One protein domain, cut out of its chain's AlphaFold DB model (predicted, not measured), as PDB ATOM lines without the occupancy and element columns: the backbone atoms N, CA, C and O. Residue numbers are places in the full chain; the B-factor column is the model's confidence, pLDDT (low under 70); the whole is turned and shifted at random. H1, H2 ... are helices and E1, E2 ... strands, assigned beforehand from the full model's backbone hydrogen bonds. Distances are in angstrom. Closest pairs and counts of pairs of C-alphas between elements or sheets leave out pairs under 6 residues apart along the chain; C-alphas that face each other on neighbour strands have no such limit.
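AT A GLANCE: This is residues 60 to 185 of the 186 residues of the protein "FHA domain-containing protein" of Kutzneria buriramensis (UniProt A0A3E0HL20). Two antiparallel sheets lie face to face as a small sandwich, a larger and strongly twisted one of five strands (E2, E1, E8, E7, E6 in order across it) and a smaller one of three (E3, E4, E5), with the strands of the one running nearly along those of the other. The short helix H1 and the loop of residues 77 to 90 after it extend beyond the sandwich at one end, and two more long loops, residues 104 to 125 and 150 to 168, each pair briefly with an edge strand of the smaller sheet. The printed part has 126 residues, with one named helix and eight named strands in the order E1 H1 E2 E3 E4 E5 E6 E7 E8; the class is mostly strand, though under half of the residues are in named elements. The whole is compact, with a radius of gyration of the C-alphas of 13.8 A, and its outline of 44 by 29 by 27 A is only just elongated.

HOW THE PARTS SIT: Start at Thr 60, the first residue of E1, residues 60 to 67, an inner strand of the larger sheet. On one side of E1 look for E2, residues 91 to 95, an edge strand, antiparallel to it at 149 degrees, with N 63 and O 93 2.8 A apart. On the other side of E1 look for E8, residues 176 to 184, antiparallel at 157 degrees, with N 62 and O 181 2.8 A apart. E7, residues 169 to 172, is the next neighbour and forms a hairpin with E8; N 170 and O 178 are 2.8 A apart. E6, residues 147 to 149, is the other edge strand and forms a hairpin with E7, where N 171 and O 148 are 2.9 A apart. E6, E7 and E8 are a meander, each strand the antiparallel neighbour of the one before. H1, residues 69 to 76, only grazes this sheet, with its residues 69 to 72; the closest C-alphas of H1 and E7 are those of His 71 and His 171, 7.1 A apart. In H1 every O i to N i+4 pair is within hydrogen-bond range. Now look at the second sheet, where E3, residues 99 to 103, E4, residues 126 to 130, and E5, residues 136 to 139, form another meander of two hairpins. N 100 and O 128 are 2.8 A apart between E3 and E4, and N 129 and O 137 are 2.9 A apart between E4 and E5. The two sheets make the sandwich with 21 pairs of C-alphas within 10 A, the parts that face each other 9.5 A centre to centre and the strands at 9 degrees. Across it, the closest C-alphas of E4 and E6 are those of Ala 126 and Thr 147, 7.2 A apart.

IN THESE COORDINATES: Find C-alpha 60 at (-6.089, -24.369, 0.151); from there E1 runs 23.1 A to C-alpha 67 at (13.784, -35.021, -4.811). H1 is 10.0 A long, E2 12.8 A, E3 13.0 A, E4 13.5 A, E5 10.2 A, E6 6.9 A and E7 9.9 A. E8, the longest strand, runs 25.9 A to C-alpha 184 at (-7.554, -24.359, 5.815).

THE WHOLE: The printed part has no cut. The farthest C-alphas, those of Glu 80 and Ala 133, are 44.1 A apart, while the first and last printed C-alphas are 6.2 A apart. The links H1 to E2, E3 to E4 and E6 to E7 are long. Residues 113 to 114 pair parallel with residues 102 to 103 of E3, and residues 162 to 163 antiparallel with residues 137 to 138 of E5. The mean pLDDT of the printed part is 92.9, and residues 184 to 185 are under 70.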
ATOM      1  N   THR A  60      -7.242 -24.586   1.015       85.94
ATOM      2  CA  THR A  60      -6.089 -24.369   0.151       85.94
ATOM      3  C   THR A  60      -5.301 -25.641  -0.040       85.94
ATOM      4  O   THR A  60      -5.028 -26.384   0.903       85.94
ATOM      5  N   TRP A  61      -4.903 -25.861  -1.284       93.06
ATOM      6  CA  TRP A  61      -4.099 -27.000  -1.666       93.06
ATOM      7  C   TRP A  61      -2.702 -26.524  -2.044       93.06
ATOM      8  O   TRP A  61      -2.541 -25.549  -2.775       93.06
ATOM      9  N   THR A  62      -1.681 -27.214  -1.554       95.25
ATOM     10  CA  THR A  62      -0.293 -26.984  -1.949       95.25
ATOM     11  C   THR A  62       0.346 -28.284  -2.415       95.25
ATOM     12  O   THR A  62       0.025 -29.369  -1.931       95.25
ATOM     13  N   ALA A  63       1.248 -28.165  -3.380       97.62
ATOM     14  CA  ALA A  63       2.090 -29.235  -3.879       97.62
ATOM     15  C   ALA A  63       3.523 -28.998  -3.390       97.62
ATOM     16  O   ALA A  63       4.191 -28.049  -3.807       97.62
ATOM     17  N   VAL A  64       3.994 -29.859  -2.493       98.25
ATOM     18  CA  VAL A  64       5.375 -29.864  -2.006       98.25
ATOM     19  C   VAL A  64       6.200 -30.747  -2.932       98.25
ATOM     20  O   VAL A  64       6.012 -31.960  -2.968       98.25
ATOM     21  N   VAL A  65       7.087 -30.138  -3.708       98.31
ATOM     22  CA  VAL A  65       7.907 -30.809  -4.721       98.31
ATOM     23  C   VAL A  65       9.304 -31.025  -4.160       98.31
ATOM     24  O   VAL A  65       9.978 -30.054  -3.809       98.31
ATOM     25  N   ALA A  66       9.759 -32.276  -4.121       97.75
ATOM     26  CA  ALA A  66      11.076 -32.641  -3.613       97.75
ATOM     27  C   ALA A  66      11.717 -33.767  -4.438       97.75
ATOM     28  O   ALA A  66      11.028 -34.577  -5.060       97.75
ATOM     29  N   ALA A  67      13.052 -33.826  -4.410       97.50
ATOM     30  CA  ALA A  67      13.784 -35.021  -4.811       97.50
ATOM     31  C   ALA A  67      13.710 -36.043  -3.668       97.50
ATOM     32  O   ALA A  67      14.163 -35.782  -2.553       97.50
ATOM     33  N   ASP A  68      13.119 -37.196  -3.943       96.38
ATOM     34  CA  ASP A  68      12.819 -38.243  -2.982       96.38
ATOM     35  C   ASP A  68      13.789 -39.404  -3.157       96.38
ATOM     36  O   ASP A  68      13.875 -40.027  -4.218       96.38
ATOM     37  N   ARG A  69      14.541 -39.686  -2.094       95.00
ATOM     38  CA  ARG A  69      15.559 -40.730  -2.121       95.00
ATOM     39  C   ARG A  69      14.957 -42.130  -2.229       95.00
ATOM     40  O   ARG A  69      15.535 -42.969  -2.901       95.00
ATOM     41  N   VAL A  70      13.806 -42.366  -1.604       94.06
ATOM     42  CA  VAL A  70      13.133 -43.670  -1.625       94.06
ATOM     43  C   VAL A  70      12.599 -43.957  -3.024       94.06
ATOM     44  O   VAL A  70      12.819 -45.049  -3.544       94.06
ATOM     45  N   HIS A  71      11.961 -42.966  -3.657       94.31
ATOM     46  CA  HIS A  71      11.534 -43.088  -5.056       94.31
ATOM     47  C   HIS A  71      12.733 -43.328  -5.974       94.31
ATOM     48  O   HIS A  71      12.735 -44.287  -6.744       94.31
ATOM     49  N   PHE A  72      13.789 -42.523  -5.830       94.81
ATOM     50  CA  PHE A  72      15.009 -42.683  -6.615       94.81
ATOM     51  C   PHE A  72      15.613 -44.078  -6.494       94.81
ATOM     52  O   PHE A  72      15.860 -44.700  -7.518       94.81
ATOM     53  N   ASP A  73      15.812 -44.589  -5.276       93.44
ATOM     54  CA  ASP A  73      16.424 -45.905  -5.066       93.44
ATOM     55  C   ASP A  73      15.571 -47.028  -5.704       93.44
ATOM     56  O   ASP A  73      16.107 -48.041  -6.159       93.44
ATOM     57  N   SER A  74      14.246 -46.839  -5.789       89.25
ATOM     58  CA  SER A  74      13.350 -47.770  -6.485       89.25
ATOM     59  C   SER A  74      13.541 -47.744  -8.008       89.25
ATOM     60  O   SER A  74      13.590 -48.805  -8.631       89.25
ATOM     61  N   VAL A  75      13.737 -46.563  -8.603       87.81
ATOM     62  CA  VAL A  75      13.904 -46.385 -10.056       87.81
ATOM     63  C   VAL A  75      15.334 -46.693 -10.508       87.81
ATOM     64  O   VAL A  75      15.527 -47.393 -11.498       87.81
ATOM     65  N   SER A  76      16.346 -46.228  -9.772       84.31
ATOM     66  CA  SER A  76      17.768 -46.408 -10.102       84.31
ATOM     67  C   SER A  76      18.199 -47.871 -10.066       84.31
ATOM     68  O   SER A  76      19.189 -48.242 -10.682       84.31
ATOM     69  N   SER A  77      17.451 -48.735  -9.373       76.31
ATOM     70  CA  SER A  77      17.669 -50.182  -9.441       76.31
ATOM     71  C   SER A  77      17.532 -50.747 -10.866       76.31
ATOM     72  O   SER A  77      18.096 -51.800 -11.160       76.31
ATOM     73  N   ALA A  78      16.823 -50.040 -11.752       72.50
ATOM     74  CA  ALA A  78      16.688 -50.371 -13.166       72.50
ATOM     75  C   ALA A  78      17.684 -49.625 -14.076       72.50
ATOM     76  O   ALA A  78      17.867 -50.044 -15.218       72.50
ATOM     77  N   ASP A  79      18.317 -48.548 -13.593       78.38
ATOM     78  CA  ASP A  79      19.233 -47.702 -14.367       78.38
ATOM     79  C   ASP A  79      20.369 -47.154 -13.484       78.38
ATOM     80  O   ASP A  79      20.184 -46.234 -12.682       78.38
ATOM     81  N   GLU A  80      21.559 -47.741 -13.628       77.12
ATOM     82  CA  GLU A  80      22.728 -47.434 -12.791       77.12
ATOM     83  C   GLU A  80      23.430 -46.112 -13.167       77.12
ATOM     84  O   GLU A  80      24.323 -45.667 -12.442       77.12
ATOM     85  N   GLU A  81      23.055 -45.467 -14.279       86.44
ATOM     86  CA  GLU A  81      23.632 -44.184 -14.708       86.44
ATOM     87  C   GLU A  81      22.946 -42.979 -14.043       86.44
ATOM     88  O   GLU A  81      23.501 -41.873 -14.021       86.44
ATOM     89  N   LEU A  82      21.757 -43.175 -13.464       89.38
ATOM     90  CA  LEU A  82      21.043 -42.133 -12.737       89.38
ATOM     91  C   LEU A  82      21.794 -41.718 -11.462       89.38
ATOM     92  O   LEU A  82      22.194 -42.534 -10.635       89.38
ATOM     93  N   VAL A  83      21.925 -40.404 -11.260       92.44
ATOM     94  CA  VAL A  83      22.569 -39.812 -10.078       92.44
ATOM     95  C   VAL A  83      21.567 -38.957  -9.314       92.44
ATOM     96  O   VAL A  83      20.961 -38.048  -9.880       92.44
ATOM     97  N   PHE A  84      21.430 -39.209  -8.011       94.00
ATOM     98  CA  PHE A  84      20.512 -38.457  -7.156       94.00
ATOM     99  C   PHE A  84      20.923 -36.973  -7.020       94.00
ATOM    100  O   PHE A  84      22.079 -36.680  -6.682       94.00
ATOM    101  N   PRO A  85      20.000 -36.012  -7.204       93.25
ATOM    102  CA  PRO A  85      20.330 -34.589  -7.221       93.25
ATOM    103  C   PRO A  85      20.376 -33.970  -5.816       93.25
ATOM    104  O   PRO A  85      19.416 -33.373  -5.333       93.25
ATOM    105  N   LEU A  86      21.543 -33.998  -5.172       90.50
ATOM    106  CA  LEU A  86      21.727 -33.411  -3.830       90.50
ATOM    107  C   LEU A  86      21.496 -31.889  -3.759       90.50
ATOM    108  O   LEU A  86      21.270 -31.348  -2.679       90.50
ATOM    109  N   ALA A  87      21.588 -31.188  -4.890       88.31
ATOM    110  CA  ALA A  87      21.399 -29.741  -4.952       88.31
ATOM    111  C   ALA A  87      19.923 -29.320  -5.063       88.31
ATOM    112  O   ALA A  87      19.615 -28.140  -4.871       88.31
ATOM    113  N   GLN A  88      19.014 -30.246  -5.390       88.62
ATOM    114  CA  GLN A  88      17.607 -29.920  -5.599       88.62
ATOM    115  C   GLN A  88      16.928 -29.678  -4.250       88.62
ATOM    116  O   GLN A  88      16.882 -30.551  -3.386       88.62
ATOM    117  N   ARG A  89      16.423 -28.457  -4.057       91.50
ATOM    118  CA  ARG A  89      15.708 -28.075  -2.837       91.50
ATOM    119  C   ARG A  89      14.227 -28.388  -2.963       91.50
ATOM    120  O   ARG A  89      13.651 -28.259  -4.042       91.50
ATOM    121  N   GLU A  90      13.629 -28.725  -1.828       95.06
ATOM    122  CA  GLU A  90      12.179 -28.742  -1.685       95.06
ATOM    123  C   GLU A  90      11.602 -27.353  -1.985       95.06
ATOM    124  O   GLU A  90      12.181 -26.326  -1.612       95.06
ATOM    125  N   ARG A  91      10.455 -27.327  -2.663       95.88
ATOM    126  CA  ARG A  91       9.681 -26.109  -2.906       95.88
ATOM    127  C   ARG A  91       8.193 -26.376  -2.743       95.88
ATOM    128  O   ARG A  91       7.719 -27.472  -3.029       95.88
ATOM    129  N   VAL A  92       7.457 -25.346  -2.349       96.12
ATOM    130  CA  VAL A  92       6.003 -25.398  -2.177       96.12
ATOM    131  C   VAL A  92       5.349 -24.592  -3.291       96.12
ATOM    132  O   VAL A  92       5.715 -23.441  -3.519       96.12
ATOM    133  N   VAL A  93       4.396 -25.202  -3.987       94.88
ATOM    134  CA  VAL A  93       3.598 -24.569  -5.042       94.88
ATOM    135  C   VAL A  93       2.153 -24.488  -4.567       94.88
ATOM    136  O   VAL A  93       1.582 -25.499  -4.164       94.88
ATOM    137  N   LEU A  94       1.556 -23.298  -4.603       92.56
ATOM    138  CA  LEU A  94       0.131 -23.134  -4.323       92.56
ATOM    139  C   LEU A  94      -0.683 -23.626  -5.521       92.56
ATOM    140  O   LEU A  94      -0.428 -23.217  -6.654       92.56
ATOM    141  N   LEU A  95      -1.665 -24.485  -5.268       92.31
ATOM    142  CA  LEU A  95      -2.585 -24.958  -6.289       92.31
ATOM    143  C   LEU A  95      -3.799 -24.028  -6.318       92.31
ATOM    144  O   LEU A  95      -4.698 -24.115  -5.481       92.31
ATOM    145  N   VAL A  96      -3.791 -23.105  -7.276       81.06
ATOM    146  CA  VAL A  96      -4.904 -22.184  -7.542       81.06
ATOM    147  C   VAL A  96      -5.853 -22.795  -8.570       81.06
ATOM    148  O   VAL A  96      -5.414 -23.560  -9.426       81.06
ATOM    149  N   ALA A  97      -7.150 -22.497  -8.463       71.31
ATOM    150  CA  ALA A  97      -8.197 -23.100  -9.292       71.31
ATOM    151  C   ALA A  97      -7.840 -23.132 -10.792       71.31
ATOM    152  O   ALA A  97      -7.326 -22.158 -11.340       71.31
ATOM    153  N   GLY A  98      -8.154 -24.247 -11.460       86.62
ATOM    154  CA  GLY A  98      -7.867 -24.459 -12.879       86.62
ATOM    155  C   GLY A  98      -7.040 -25.716 -13.135       86.62
ATOM    156  O   GLY A  98      -7.257 -26.758 -12.513       86.62
ATOM    157  N   GLU A  99      -6.123 -25.620 -14.094       94.00
ATOM    158  CA  GLU A  99      -5.226 -26.694 -14.516       94.00
ATOM    159  C   GLU A  99      -3.780 -26.344 -14.176       94.00
ATOM    160  O   GLU A  99      -3.319 -25.255 -14.499       94.00
ATOM    161  N   VAL A 100      -3.065 -27.287 -13.567       96.50
ATOM    162  CA  VAL A 100      -1.644 -27.170 -13.228       96.50
ATOM    163  C   VAL A 100      -0.891 -28.256 -13.984       96.50
ATOM    164  O   VAL A 100      -1.034 -29.452 -13.714       96.50
ATOM    165  N   HIS A 101      -0.095 -27.838 -14.959       97.19
ATOM    166  CA  HIS A 101       0.697 -28.713 -15.807       97.19
ATOM    167  C   HIS A 101       2.025 -29.052 -15.135       97.19
ATOM    168  O   HIS A 101       2.775 -28.171 -14.712       97.19
ATOM    169  N   ILE A 102       2.341 -30.343 -15.088       98.31
ATOM    170  CA  ILE A 102       3.575 -30.871 -14.513       98.31
ATOM    171  C   ILE A 102       4.402 -31.490 -15.634       98.31
ATOM    172  O   ILE A 102       3.931 -32.342 -16.398       98.31
ATOM    173  N   GLY A 103       5.664 -31.093 -15.723       97.81
ATOM    174  CA  GLY A 103       6.573 -31.651 -16.708       97.81
ATOM    175  C   GLY A 103       7.914 -30.946 -16.711       97.81
ATOM    176  O   GLY A 103       8.167 -30.055 -15.906       97.81
ATOM    177  N   ARG A 104       8.775 -31.342 -17.642       96.69
ATOM    178  CA  ARG A 104       9.999 -30.598 -17.948       96.69
ATOM    179  C   ARG A 104       9.743 -29.615 -19.083       96.69
ATOM    180  O   ARG A 104       8.943 -29.883 -19.982       96.69
ATOM    181  N   TRP A 105      10.473 -28.514 -19.108       96.06
ATOM    182  CA  TRP A 105      10.396 -27.582 -20.219       96.06
ATOM    183  C   TRP A 105      10.956 -28.214 -21.503       96.06
ATOM    184  O   TRP A 105      12.089 -28.692 -21.550       96.06
ATOM    185  N   GLY A 106      10.136 -28.234 -22.554       89.75
ATOM    186  CA  GLY A 106      10.476 -28.790 -23.870       89.75
ATOM    187  C   GLY A 106      10.537 -27.752 -24.991       89.75
ATOM    188  O   GLY A 106      10.521 -28.130 -26.161       89.75
ATOM    189  N   GLY A 107      10.553 -26.460 -24.644       87.12
ATOM    190  CA  GLY A 107      10.292 -25.352 -25.566       87.12
ATOM    191  C   GLY A 107       8.796 -25.022 -25.673       87.12
ATOM    192  O   GLY A 107       7.942 -25.899 -25.581       87.12
ATOM    193  N   GLY A 108       8.471 -23.738 -25.850       88.75
ATOM    194  CA  GLY A 108       7.090 -23.237 -25.818       88.75
ATOM    195  C   GLY A 108       6.671 -22.752 -24.427       88.75
ATOM    196  O   GLY A 108       7.483 -22.158 -23.717       88.75
ATOM    197  N   VAL A 109       5.405 -22.978 -24.062       86.62
ATOM    198  CA  VAL A 109       4.847 -22.584 -22.756       86.62
ATOM    199  C   VAL A 109       5.446 -23.468 -21.663       86.62
ATOM    200  O   VAL A 109       5.446 -24.693 -21.785       86.62
ATOM    201  N   ALA A 110       5.990 -22.844 -20.621       91.88
ATOM    202  CA  ALA A 110       6.540 -23.564 -19.482       91.88
ATOM    203  C   ALA A 110       5.417 -24.251 -18.680       91.88
ATOM    204  O   ALA A 110       4.334 -23.675 -18.555       91.88
ATOM    205  N   PRO A 111       5.655 -25.460 -18.145       95.56
ATOM    206  CA  PRO A 111       4.733 -26.081 -17.201       95.56
ATOM    207  C   PRO A 111       4.649 -25.264 -15.904       95.56
ATOM    208  O   PRO A 111       5.635 -24.660 -15.480       95.56
ATOM    209  N   ASP A 112       3.488 -25.293 -15.255       96.31
ATOM    210  CA  ASP A 112       3.249 -24.621 -13.974       96.31
ATOM    211  C   ASP A 112       4.161 -25.178 -12.865       96.31
ATOM    212  O   ASP A 112       4.717 -24.433 -12.055       96.31
ATOM    213  N   ILE A 113       4.378 -26.498 -12.865       96.88
ATOM    214  CA  ILE A 113       5.397 -27.165 -12.050       96.88
ATOM    215  C   ILE A 113       6.501 -27.671 -12.977       96.88
ATOM    216  O   ILE A 113       6.438 -28.784 -13.503       96.88
ATOM    217  N   ASP A 114       7.535 -26.843 -13.141       96.88
ATOM    218  CA  ASP A 114       8.703 -27.170 -13.960       96.88
ATOM    219  C   ASP A 114       9.693 -28.081 -13.226       96.88
ATOM    220  O   ASP A 114      10.298 -27.725 -12.208       96.88
ATOM    221  N   LEU A 115       9.840 -29.289 -13.751       97.06
ATOM    222  CA  LEU A 115      10.722 -30.342 -13.262       97.06
ATOM    223  C   LEU A 115      11.951 -30.526 -14.161       97.06
ATOM    224  O   LEU A 115      12.580 -31.584 -14.151       97.06
ATOM    225  N   THR A 116      12.311 -29.502 -14.938       95.25
ATOM    226  CA  THR A 116      13.578 -29.471 -15.671       95.25
ATOM    227  C   THR A 116      14.733 -29.748 -14.710       95.25
ATOM    228  O   THR A 116      14.945 -29.030 -13.734       95.25
ATOM    229  N   GLY A 117      15.462 -30.827 -14.983       93.31
ATOM    230  CA  GLY A 117      16.495 -31.367 -14.103       93.31
ATOM    231  C   GLY A 117      16.303 -32.857 -13.858       93.31
ATOM    232  O   GLY A 117      17.295 -33.574 -13.848       93.31
ATOM    233  N   ASP A 118      15.056 -33.326 -13.757       95.81
ATOM    234  CA  ASP A 118      14.743 -34.753 -13.647       95.81
ATOM    235  C   ASP A 118      14.677 -35.402 -15.049       95.81
ATOM    236  O   ASP A 118      13.771 -35.091 -15.835       95.81
ATOM    237  N   PRO A 119      15.630 -36.286 -15.411       94.50
ATOM    238  CA  PRO A 119      15.713 -36.871 -16.747       94.50
ATOM    239  C   PRO A 119      14.544 -37.813 -17.049       94.50
ATOM    240  O   PRO A 119      14.196 -37.994 -18.218       94.50
ATOM    241  N   GLY A 120      13.914 -38.377 -16.013       95.12
ATOM    242  CA  GLY A 120      12.784 -39.283 -16.157       95.12
ATOM    243  C   GLY A 120      11.455 -38.569 -16.416       95.12
ATOM    244  O   GLY A 120      10.463 -39.228 -16.730       95.12
ATOM    245  N   VAL A 121      11.402 -37.242 -16.291       97.62
ATOM    246  CA  VAL A 121      10.168 -36.477 -16.488       97.62
ATOM    247  C   VAL A 121       9.952 -36.150 -17.974       97.62
ATOM    248  O   VAL A 121      10.868 -35.797 -18.716       97.62
ATOM    249  N   SER A 122       8.701 -36.249 -18.424       97.62
ATOM    250  CA  SER A 122       8.266 -35.944 -19.799       97.62
ATOM    251  C   SER A 122       7.927 -34.454 -19.950       97.62
ATOM    252  O   SER A 122       7.702 -33.762 -18.960       97.62
ATOM    253  N   HIS A 123       7.840 -33.933 -21.182       96.31
ATOM    254  CA  HIS A 123       7.460 -32.518 -21.402       96.31
ATOM    255  C   HIS A 123       6.069 -32.199 -20.838       96.31
ATOM    256  O   HIS A 123       5.837 -31.143 -20.264       96.31
ATOM    257  N   ARG A 124       5.147 -33.150 -20.996       96.31
ATOM    258  CA  ARG A 124       3.809 -33.152 -20.406       96.31
ATOM    259  C   ARG A 124       3.671 -34.474 -19.672       96.31
ATOM    260  O   ARG A 124       3.436 -35.490 -20.317       96.31
ATOM    261  N   HIS A 125       3.949 -34.475 -18.376       98.19
ATOM    262  CA  HIS A 125       4.070 -35.712 -17.611       98.19
ATOM    263  C   HIS A 125       2.838 -35.979 -16.753       98.19
ATOM    264  O   HIS A 125       2.334 -37.089 -16.751       98.19
ATOM    265  N   ALA A 126       2.314 -34.957 -16.082       98.44
ATOM    266  CA  ALA A 126       1.088 -35.074 -15.307       98.44
ATOM    267  C   ALA A 126       0.305 -33.758 -15.334       98.44
ATOM    268  O   ALA A 126       0.835 -32.696 -15.672       98.44
ATOM    269  N   LEU A 127      -0.974 -33.839 -14.993       97.94
ATOM    270  CA  LEU A 127      -1.888 -32.711 -14.898       97.94
ATOM    271  C   LEU A 127      -2.631 -32.797 -13.569       97.94
ATOM    272  O   LEU A 127      -3.207 -33.842 -13.259       97.94
ATOM    273  N   LEU A 128      -2.656 -31.696 -12.824       98.12
ATOM    274  CA  LEU A 128      -3.595 -31.519 -11.725       98.12
ATOM    275  C   LEU A 128      -4.738 -30.632 -12.199       98.12
ATOM    276  O   LEU A 128      -4.501 -29.588 -12.806       98.12
ATOM    277  N   ARG A 129      -5.976 -31.024 -11.914       96.62
ATOM    278  CA  ARG A 129      -7.157 -30.214 -12.216       96.62
ATOM    279  C   ARG A 129      -7.987 -30.011 -10.958       96.62
ATOM    280  O   ARG A 129      -8.378 -30.992 -10.319       96.62
ATOM    281  N   GLY A 130      -8.250 -28.747 -10.640       92.88
ATOM    282  CA  GLY A 130      -9.152 -28.342  -9.569       92.88
ATOM    283  C   GLY A 130     -10.609 -28.521  -9.990       92.88
ATOM    284  O   GLY A 130     -10.997 -28.146 -11.098       92.88
ATOM    285  N   ASP A 131     -11.411 -29.106  -9.111       83.19
ATOM    286  CA  ASP A 131     -12.855 -29.252  -9.265       83.19
ATOM    287  C   ASP A 131     -13.589 -28.032  -8.669       83.19
ATOM    288  O   ASP A 131     -13.128 -27.481  -7.664       83.19
ATOM    289  N   PRO A 132     -14.748 -27.613  -9.216       76.00
ATOM    290  CA  PRO A 132     -15.547 -26.526  -8.646       76.00
ATOM    291  C   PRO A 132     -15.981 -26.741  -7.188       76.00
ATOM    292  O   PRO A 132     -16.250 -25.768  -6.490       76.00
ATOM    293  N   ALA A 133     -16.046 -27.987  -6.709       76.06
ATOM    294  CA  ALA A 133     -16.328 -28.318  -5.314       76.06
ATOM    295  C   ALA A 133     -15.100 -28.189  -4.385       76.06
ATOM    296  O   ALA A 133     -15.211 -28.481  -3.196       76.06
ATOM    297  N   GLY A 134     -13.936 -27.769  -4.899       80.38
ATOM    298  CA  GLY A 134     -12.722 -27.507  -4.112       80.38
ATOM    299  C   GLY A 134     -11.776 -28.703  -3.941       80.38
ATOM    300  O   GLY A 134     -10.834 -28.634  -3.152       80.38
ATOM    301  N   GLY A 135     -12.022 -29.801  -4.659       89.31
ATOM    302  CA  GLY A 135     -11.126 -30.959  -4.725       89.31
ATOM    303  C   GLY A 135     -10.113 -30.864  -5.866       89.31
ATOM    304  O   GLY A 135     -10.219 -30.002  -6.734       89.31
ATOM    305  N   TRP A 136      -9.154 -31.788  -5.894       95.81
ATOM    306  CA  TRP A 136      -8.172 -31.904  -6.973       95.81
ATOM    307  C   TRP A 136      -8.132 -33.319  -7.536       95.81
ATOM    308  O   TRP A 136      -8.342 -34.298  -6.822       95.81
ATOM    309  N   THR A 137      -7.845 -33.421  -8.829       97.62
ATOM    310  CA  THR A 137      -7.632 -34.695  -9.523       97.62
ATOM    311  C   THR A 137      -6.278 -34.704 -10.217       97.62
ATOM    312  O   THR A 137      -5.838 -33.674 -10.721       97.62
ATOM    313  N   LEU A 138      -5.634 -35.868 -10.252       98.50
ATOM    314  CA  LEU A 138      -4.413 -36.159 -10.996       98.50
ATOM    315  C   LEU A 138      -4.759 -36.914 -12.281       98.50
ATOM    316  O   LEU A 138      -5.569 -37.835 -12.261       98.50
ATOM    317  N   THR A 139      -4.136 -36.554 -13.399       98.62
ATOM    318  CA  THR A 139      -4.219 -37.302 -14.661       98.62
ATOM    319  C   THR A 139      -2.835 -37.433 -15.286       98.62
ATOM    320  O   THR A 139      -2.126 -36.438 -15.433       98.62
ATOM    321  N   ASP A 140      -2.476 -38.643 -15.712       98.50
ATOM    322  CA  ASP A 140      -1.326 -38.881 -16.587       98.50
ATOM    323  C   ASP A 140      -1.796 -38.819 -18.059       98.50
ATOM    324  O   ASP A 140      -2.619 -39.642 -18.462       98.50
ATOM    325  N   PRO A 141      -1.342 -37.859 -18.889       97.88
ATOM    326  CA  PRO A 141      -1.760 -37.731 -20.285       97.88
ATOM    327  C   PRO A 141      -1.076 -38.725 -21.245       97.88
ATOM    328  O   PRO A 141      -1.337 -38.664 -22.447       97.88
ATOM    329  N   GLY A 142      -0.195 -39.598 -20.755       97.62
ATOM    330  CA  GLY A 142       0.602 -40.532 -21.555       97.62
ATOM    331  C   GLY A 142       2.102 -40.288 -21.413       97.62
ATOM    332  O   GLY A 142       2.821 -40.214 -22.411       97.62
ATOM    333  N   SER A 143       2.566 -40.093 -20.182       97.88
ATOM    334  CA  SER A 143       3.974 -39.940 -19.847       97.88
ATOM    335  C   SER A 143       4.785 -41.195 -20.203       97.88
ATOM    336  O   SER A 143       4.258 -42.301 -20.301       97.88
ATOM    337  N   THR A 144       6.091 -41.030 -20.425       96.81
ATOM    338  CA  THR A 144       6.956 -42.141 -20.868       96.81
ATOM    339  C   THR A 144       7.254 -43.139 -19.751       96.81
ATOM    340  O   THR A 144       7.262 -44.338 -20.004       96.81
ATOM    341  N   ASN A 145       7.492 -42.645 -18.534       95.25
ATOM    342  CA  ASN A 145       7.861 -43.471 -17.380       95.25
ATOM    343  C   ASN A 145       6.677 -43.761 -16.444       95.25
ATOM    344  O   ASN A 145       6.849 -44.451 -15.444       95.25
ATOM    345  N   GLY A 146       5.485 -43.262 -16.782       97.12
ATOM    346  CA  GLY A 146       4.294 -43.383 -15.955       97.12
ATOM    347  C   GLY A 146       4.301 -42.447 -14.745       97.12
ATOM    348  O   GLY A 146       5.325 -41.892 -14.349       97.12
ATOM    349  N   THR A 147       3.121 -42.316 -14.147       98.50
ATOM    350  CA  THR A 147       2.887 -41.601 -12.890       98.50
ATOM    351  C   THR A 147       2.358 -42.590 -11.859       98.50
ATOM    352  O   THR A 147       1.335 -43.229 -12.108       98.50
ATOM    353  N   THR A 148       2.996 -42.715 -10.696       98.19
ATOM    354  CA  THR A 148       2.469 -43.534  -9.588       98.19
ATOM    355  C   THR A 148       1.936 -42.652  -8.461       98.19
ATOM    356  O   THR A 148       2.297 -41.479  -8.330       98.19
ATOM    357  N   LEU A 149       1.017 -43.206  -7.668       98.31
ATOM    358  CA  LEU A 149       0.360 -42.512  -6.564       98.31
ATOM    359  C   LEU A 149       0.524 -43.319  -5.276       98.31
ATOM    360  O   LEU A 149       0.119 -44.480  -5.206       98.31
ATOM    361  N   ASN A 150       1.050 -42.662  -4.247       96.94
ATOM    362  CA  ASN A 150       1.406 -43.232  -2.956       96.94
ATOM    363  C   ASN A 150       2.333 -44.446  -3.137       96.94
ATOM    364  O   ASN A 150       3.118 -44.509  -4.077       96.94
ATOM    365  N   ASP A 151       2.217 -45.439  -2.260       91.31
ATOM    366  CA  ASP A 151       3.027 -46.657  -2.313       91.31
ATOM    367  C   ASP A 151       2.543 -47.665  -3.380       91.31
ATOM    368  O   ASP A 151       2.902 -48.843  -3.322       91.31
ATOM    369  N   ASN A 152       1.693 -47.251  -4.332       92.62
ATOM    370  CA  ASN A 152       1.240 -48.134  -5.404       92.62
ATOM    371  C   ASN A 152       2.351 -48.294  -6.459       92.62
ATOM    372  O   ASN A 152       2.709 -47.308  -7.105       92.62
ATOM    373  N   PRO A 153       2.881 -49.513  -6.679       87.50
ATOM    374  CA  PRO A 153       3.906 -49.736  -7.694       87.50
ATOM    375  C   PRO A 153       3.359 -49.653  -9.126       87.50
ATOM    376  O   PRO A 153       4.135 -49.507 -10.067       87.50
ATOM    377  N   GLU A 154       2.042 -49.777  -9.314       94.19
ATOM    378  CA  GLU A 154       1.413 -49.649 -10.622       94.19
ATOM    379  C   GLU A 154       1.098 -48.181 -10.924       94.19
ATOM    380  O   GLU A 154       0.511 -47.464 -10.106       94.19
ATOM    381  N   ALA A 155       1.485 -47.735 -12.122       97.06
ATOM    382  CA  ALA A 155       1.150 -46.404 -12.598       97.06
ATOM    383  C   ALA A 155      -0.368 -46.236 -12.730       97.06
ATOM    384  O   ALA A 155      -1.095 -47.170 -13.077       97.06
ATOM    385  N   ILE A 156      -0.853 -45.021 -12.484       98.25
ATOM    386  CA  ILE A 156      -2.255 -44.692 -12.731       98.25
ATOM    387  C   ILE A 156      -2.585 -44.873 -14.219       98.25
ATOM    388  O   ILE A 156      -1.739 -44.694 -15.097       98.25
ATOM    389  N   ALA A 157      -3.838 -45.211 -14.517       98.19
ATOM    390  CA  ALA A 157      -4.273 -45.385 -15.896       98.19
ATOM    391  C   ALA A 157      -4.191 -44.061 -16.680       98.19
ATOM    392  O   ALA A 157      -4.704 -43.025 -16.249       98.19
ATOM    393  N   VAL A 158      -3.588 -44.116 -17.869       98.31
ATOM    394  CA  VAL A 158      -3.443 -42.958 -18.762       98.31
ATOM    395  C   VAL A 158      -4.810 -42.375 -19.122       98.31
ATOM    396  O   VAL A 158      -5.726 -43.088 -19.534       98.31
ATOM    397  N   GLY A 159      -4.937 -41.057 -18.991       97.75
ATOM    398  CA  GLY A 159      -6.133 -40.286 -19.320       97.75
ATOM    399  C   GLY A 159      -7.287 -40.432 -18.326       97.75
ATOM    400  O   GLY A 159      -8.333 -39.822 -18.546       97.75
ATOM    401  N   VAL A 160      -7.122 -41.208 -17.249       98.06
ATOM    402  CA  VAL A 160      -8.161 -41.423 -16.234       98.06
ATOM    403  C   VAL A 160      -7.897 -40.517 -15.026       98.06
ATOM    404  O   VAL A 160      -6.869 -40.680 -14.368       98.06
ATOM    405  N   PRO A 161      -8.807 -39.579 -14.696       97.81
ATOM    406  CA  PRO A 161      -8.651 -38.728 -13.521       97.81
ATOM    407  C   PRO A 161      -8.746 -39.525 -12.216       97.81
ATOM    408  O   PRO A 161      -9.699 -40.281 -12.008       97.81
ATOM    409  N   VAL A 162      -7.794 -39.303 -11.310       97.94
ATOM    410  CA  VAL A 162      -7.745 -39.902  -9.970       97.94
ATOM    411  C   VAL A 162      -7.913 -38.800  -8.918       97.94
ATOM    412  O   VAL A 162      -7.147 -37.837  -8.945       97.94
ATOM    413  N   PRO A 163      -8.897 -38.881  -8.002       97.00
ATOM    414  CA  PRO A 163      -9.086 -37.872  -6.962       97.00
ATOM    415  C   PRO A 163      -7.938 -37.892  -5.949       97.00
ATOM    416  O   PRO A 163      -7.529 -38.962  -5.504       97.00
ATOM    417  N   LEU A 164      -7.472 -36.705  -5.565       96.88
ATOM    418  CA  LEU A 164      -6.401 -36.503  -4.593       96.88
ATOM    419  C   LEU A 164      -6.943 -36.152  -3.205       96.88
ATOM    420  O   LEU A 164      -8.046 -35.619  -3.051       96.88
ATOM    421  N   ARG A 165      -6.135 -36.438  -2.188       95.50
ATOM    422  CA  ARG A 165      -6.380 -36.182  -0.767       95.50
ATOM    423  C   ARG A 165      -5.173 -35.506  -0.123       95.50
ATOM    424  O   ARG A 165      -4.069 -35.522  -0.667       95.50
ATOM    425  N   ASP A 166      -5.385 -34.924   1.058       95.88
ATOM    426  CA  ASP A 166      -4.270 -34.474   1.893       95.88
ATOM    427  C   ASP A 166      -3.308 -35.635   2.177       95.88
ATOM    428  O   ASP A 166      -3.729 -36.729   2.555       95.88
ATOM    429  N   GLY A 167      -2.017 -35.378   1.989       96.94
ATOM    430  CA  GLY A 167      -0.941 -36.333   2.209       96.94
ATOM    431  C   GLY A 167      -0.621 -37.241   1.021       96.94
ATOM    432  O   GLY A 167       0.383 -37.946   1.104       96.94
ATOM    433  N   ASP A 168      -1.403 -37.214  -0.064       98.38
ATOM    434  CA  ASP A 168      -1.116 -38.030  -1.248       98.38
ATOM    435  C   ASP A 168       0.246 -37.668  -1.858       98.38
ATOM    436  O   ASP A 168       0.617 -36.495  -1.960       98.38
ATOM    437  N   ARG A 169       0.998 -38.681  -2.285       98.56
ATOM    438  CA  ARG A 169       2.342 -38.555  -2.859       98.56
ATOM    439  C   ARG A 169       2.319 -38.997  -4.308       98.56
ATOM    440  O   ARG A 169       2.007 -40.137  -4.608       98.56
ATOM    441  N   ILE A 170       2.649 -38.095  -5.213       98.62
ATOM    442  CA  ILE A 170       2.674 -38.354  -6.649       98.62
ATOM    443  C   ILE A 170       4.131 -38.534  -7.047       98.62
ATOM    444  O   ILE A 170       4.925 -37.611  -6.855       98.62
ATOM    445  N   HIS A 171       4.486 -39.687  -7.598       98.44
ATOM    446  CA  HIS A 171       5.848 -39.952  -8.042       98.44
ATOM    447  C   HIS A 171       5.928 -39.878  -9.563       98.44
ATOM    448  O   HIS A 171       5.107 -40.455 -10.280       98.44
ATOM    449  N   VAL A 172       6.918 -39.129 -10.040       98.12
ATOM    450  CA  VAL A 172       7.161 -38.880 -11.461       98.12
ATOM    451  C   VAL A 172       8.658 -38.875 -11.732       98.12
ATOM    452  O   VAL A 172       9.460 -38.453 -10.900       98.12
ATOM    453  N   GLY A 173       9.034 -39.318 -12.927       96.19
ATOM    454  CA  GLY A 173      10.429 -39.353 -13.350       96.19
ATOM    455  C   GLY A 173      11.346 -40.180 -12.451       96.19
ATOM    456  O   GLY A 173      10.930 -41.176 -11.862       96.19
ATOM    457  N   ALA A 174      12.618 -39.791 -12.405       95.94
ATOM    458  CA  ALA A 174      13.682 -40.560 -11.777       95.94
ATOM    459  C   ALA A 174      13.752 -40.367 -10.260       95.94
ATOM    460  O   ALA A 174      14.204 -41.263  -9.558       95.94
ATOM    461  N   TRP A 175      13.345 -39.207  -9.739       96.44
ATOM    462  CA  TRP A 175      13.483 -38.910  -8.308       96.44
ATOM    463  C   TRP A 175      12.420 -37.965  -7.761       96.44
ATOM    464  O   TRP A 175      12.394 -37.712  -6.560       96.44
ATOM    465  N   THR A 176      11.551 -37.402  -8.593       98.06
ATOM    466  CA  THR A 176      10.628 -36.374  -8.121       98.06
ATOM    467  C   THR A 176       9.415 -36.979  -7.419       98.06
ATOM    468  O   THR A 176       8.702 -37.815  -7.967       98.06
ATOM    469  N   THR A 177       9.135 -36.484  -6.213       98.50
ATOM    470  CA  THR A 177       7.869 -36.716  -5.511       98.50
ATOM    471  C   THR A 177       7.180 -35.391  -5.229       98.50
ATOM    472  O   THR A 177       7.804 -34.427  -4.782       98.50
ATOM    473  N   ILE A 178       5.876 -35.352  -5.484       98.62
ATOM    474  CA  ILE A 178       5.007 -34.213  -5.220       98.62
ATOM    475  C   ILE A 178       4.019 -34.628  -4.133       98.62
ATOM    476  O   ILE A 178       3.144 -35.453  -4.372       98.62
ATOM    477  N   THR A 179       4.167 -34.073  -2.932       98.44
ATOM    478  CA  THR A 179       3.251 -34.328  -1.815       98.44
ATOM    479  C   THR A 179       2.158 -33.276  -1.797       98.44
ATOM    480  O   THR A 179       2.434 -32.078  -1.722       98.44
ATOM    481  N   ILE A 180       0.915 -33.727  -1.836       97.75
ATOM    482  CA  ILE A 180      -0.265 -32.884  -1.786       97.75
ATOM    483  C   ILE A 180      -0.600 -32.571  -0.333       97.75
ATOM    484  O   ILE A 180      -0.629 -33.458   0.519       97.75
ATOM    485  N   ARG A 181      -0.846 -31.297  -0.036       95.94
ATOM    486  CA  ARG A 181      -1.304 -30.832   1.272       95.94
ATOM    487  C   ARG A 181      -2.579 -30.034   1.113       95.94
ATOM    488  O   ARG A 181      -2.575 -29.058   0.368       95.94
ATOM    489  N   ALA A 182      -3.632 -30.425   1.817       90.94
ATOM    490  CA  ALA A 182      -4.869 -29.665   1.906       90.94
ATOM    491  C   ALA A 182      -4.980 -29.084   3.320       90.94
ATOM    492  O   ALA A 182      -5.032 -29.822   4.301       90.94
ATOM    493  N   GLY A 183      -4.986 -27.760   3.425       78.75
ATOM    494  CA  GLY A 183      -5.101 -27.040   4.689       78.75
ATOM    495  C   GLY A 183      -6.126 -25.921   4.594       78.75
ATOM    496  O   GLY A 183      -6.399 -25.404   3.511       78.75
ATOM    497  N   GLU A 184      -6.700 -25.540   5.726       60.66
ATOM    498  CA  GLU A 184      -7.554 -24.359   5.815       60.66
ATOM    499  C   GLU A 184      -6.665 -23.108   5.818       60.66
ATOM    500  O   GLU A 184      -5.697 -23.033   6.580       60.66
ATOM    501  N   HIS A 185      -6.974 -22.124   4.971       46.62
ATOM    502  CA  HIS A 185      -6.443 -20.778   5.184       46.62
ATOM    503  C   HIS A 185      -7.134 -20.206   6.429       46.62
ATOM    504  O   HIS A 185      -8.360 -20.090   6.445       46.62
TER     505      HIS A 185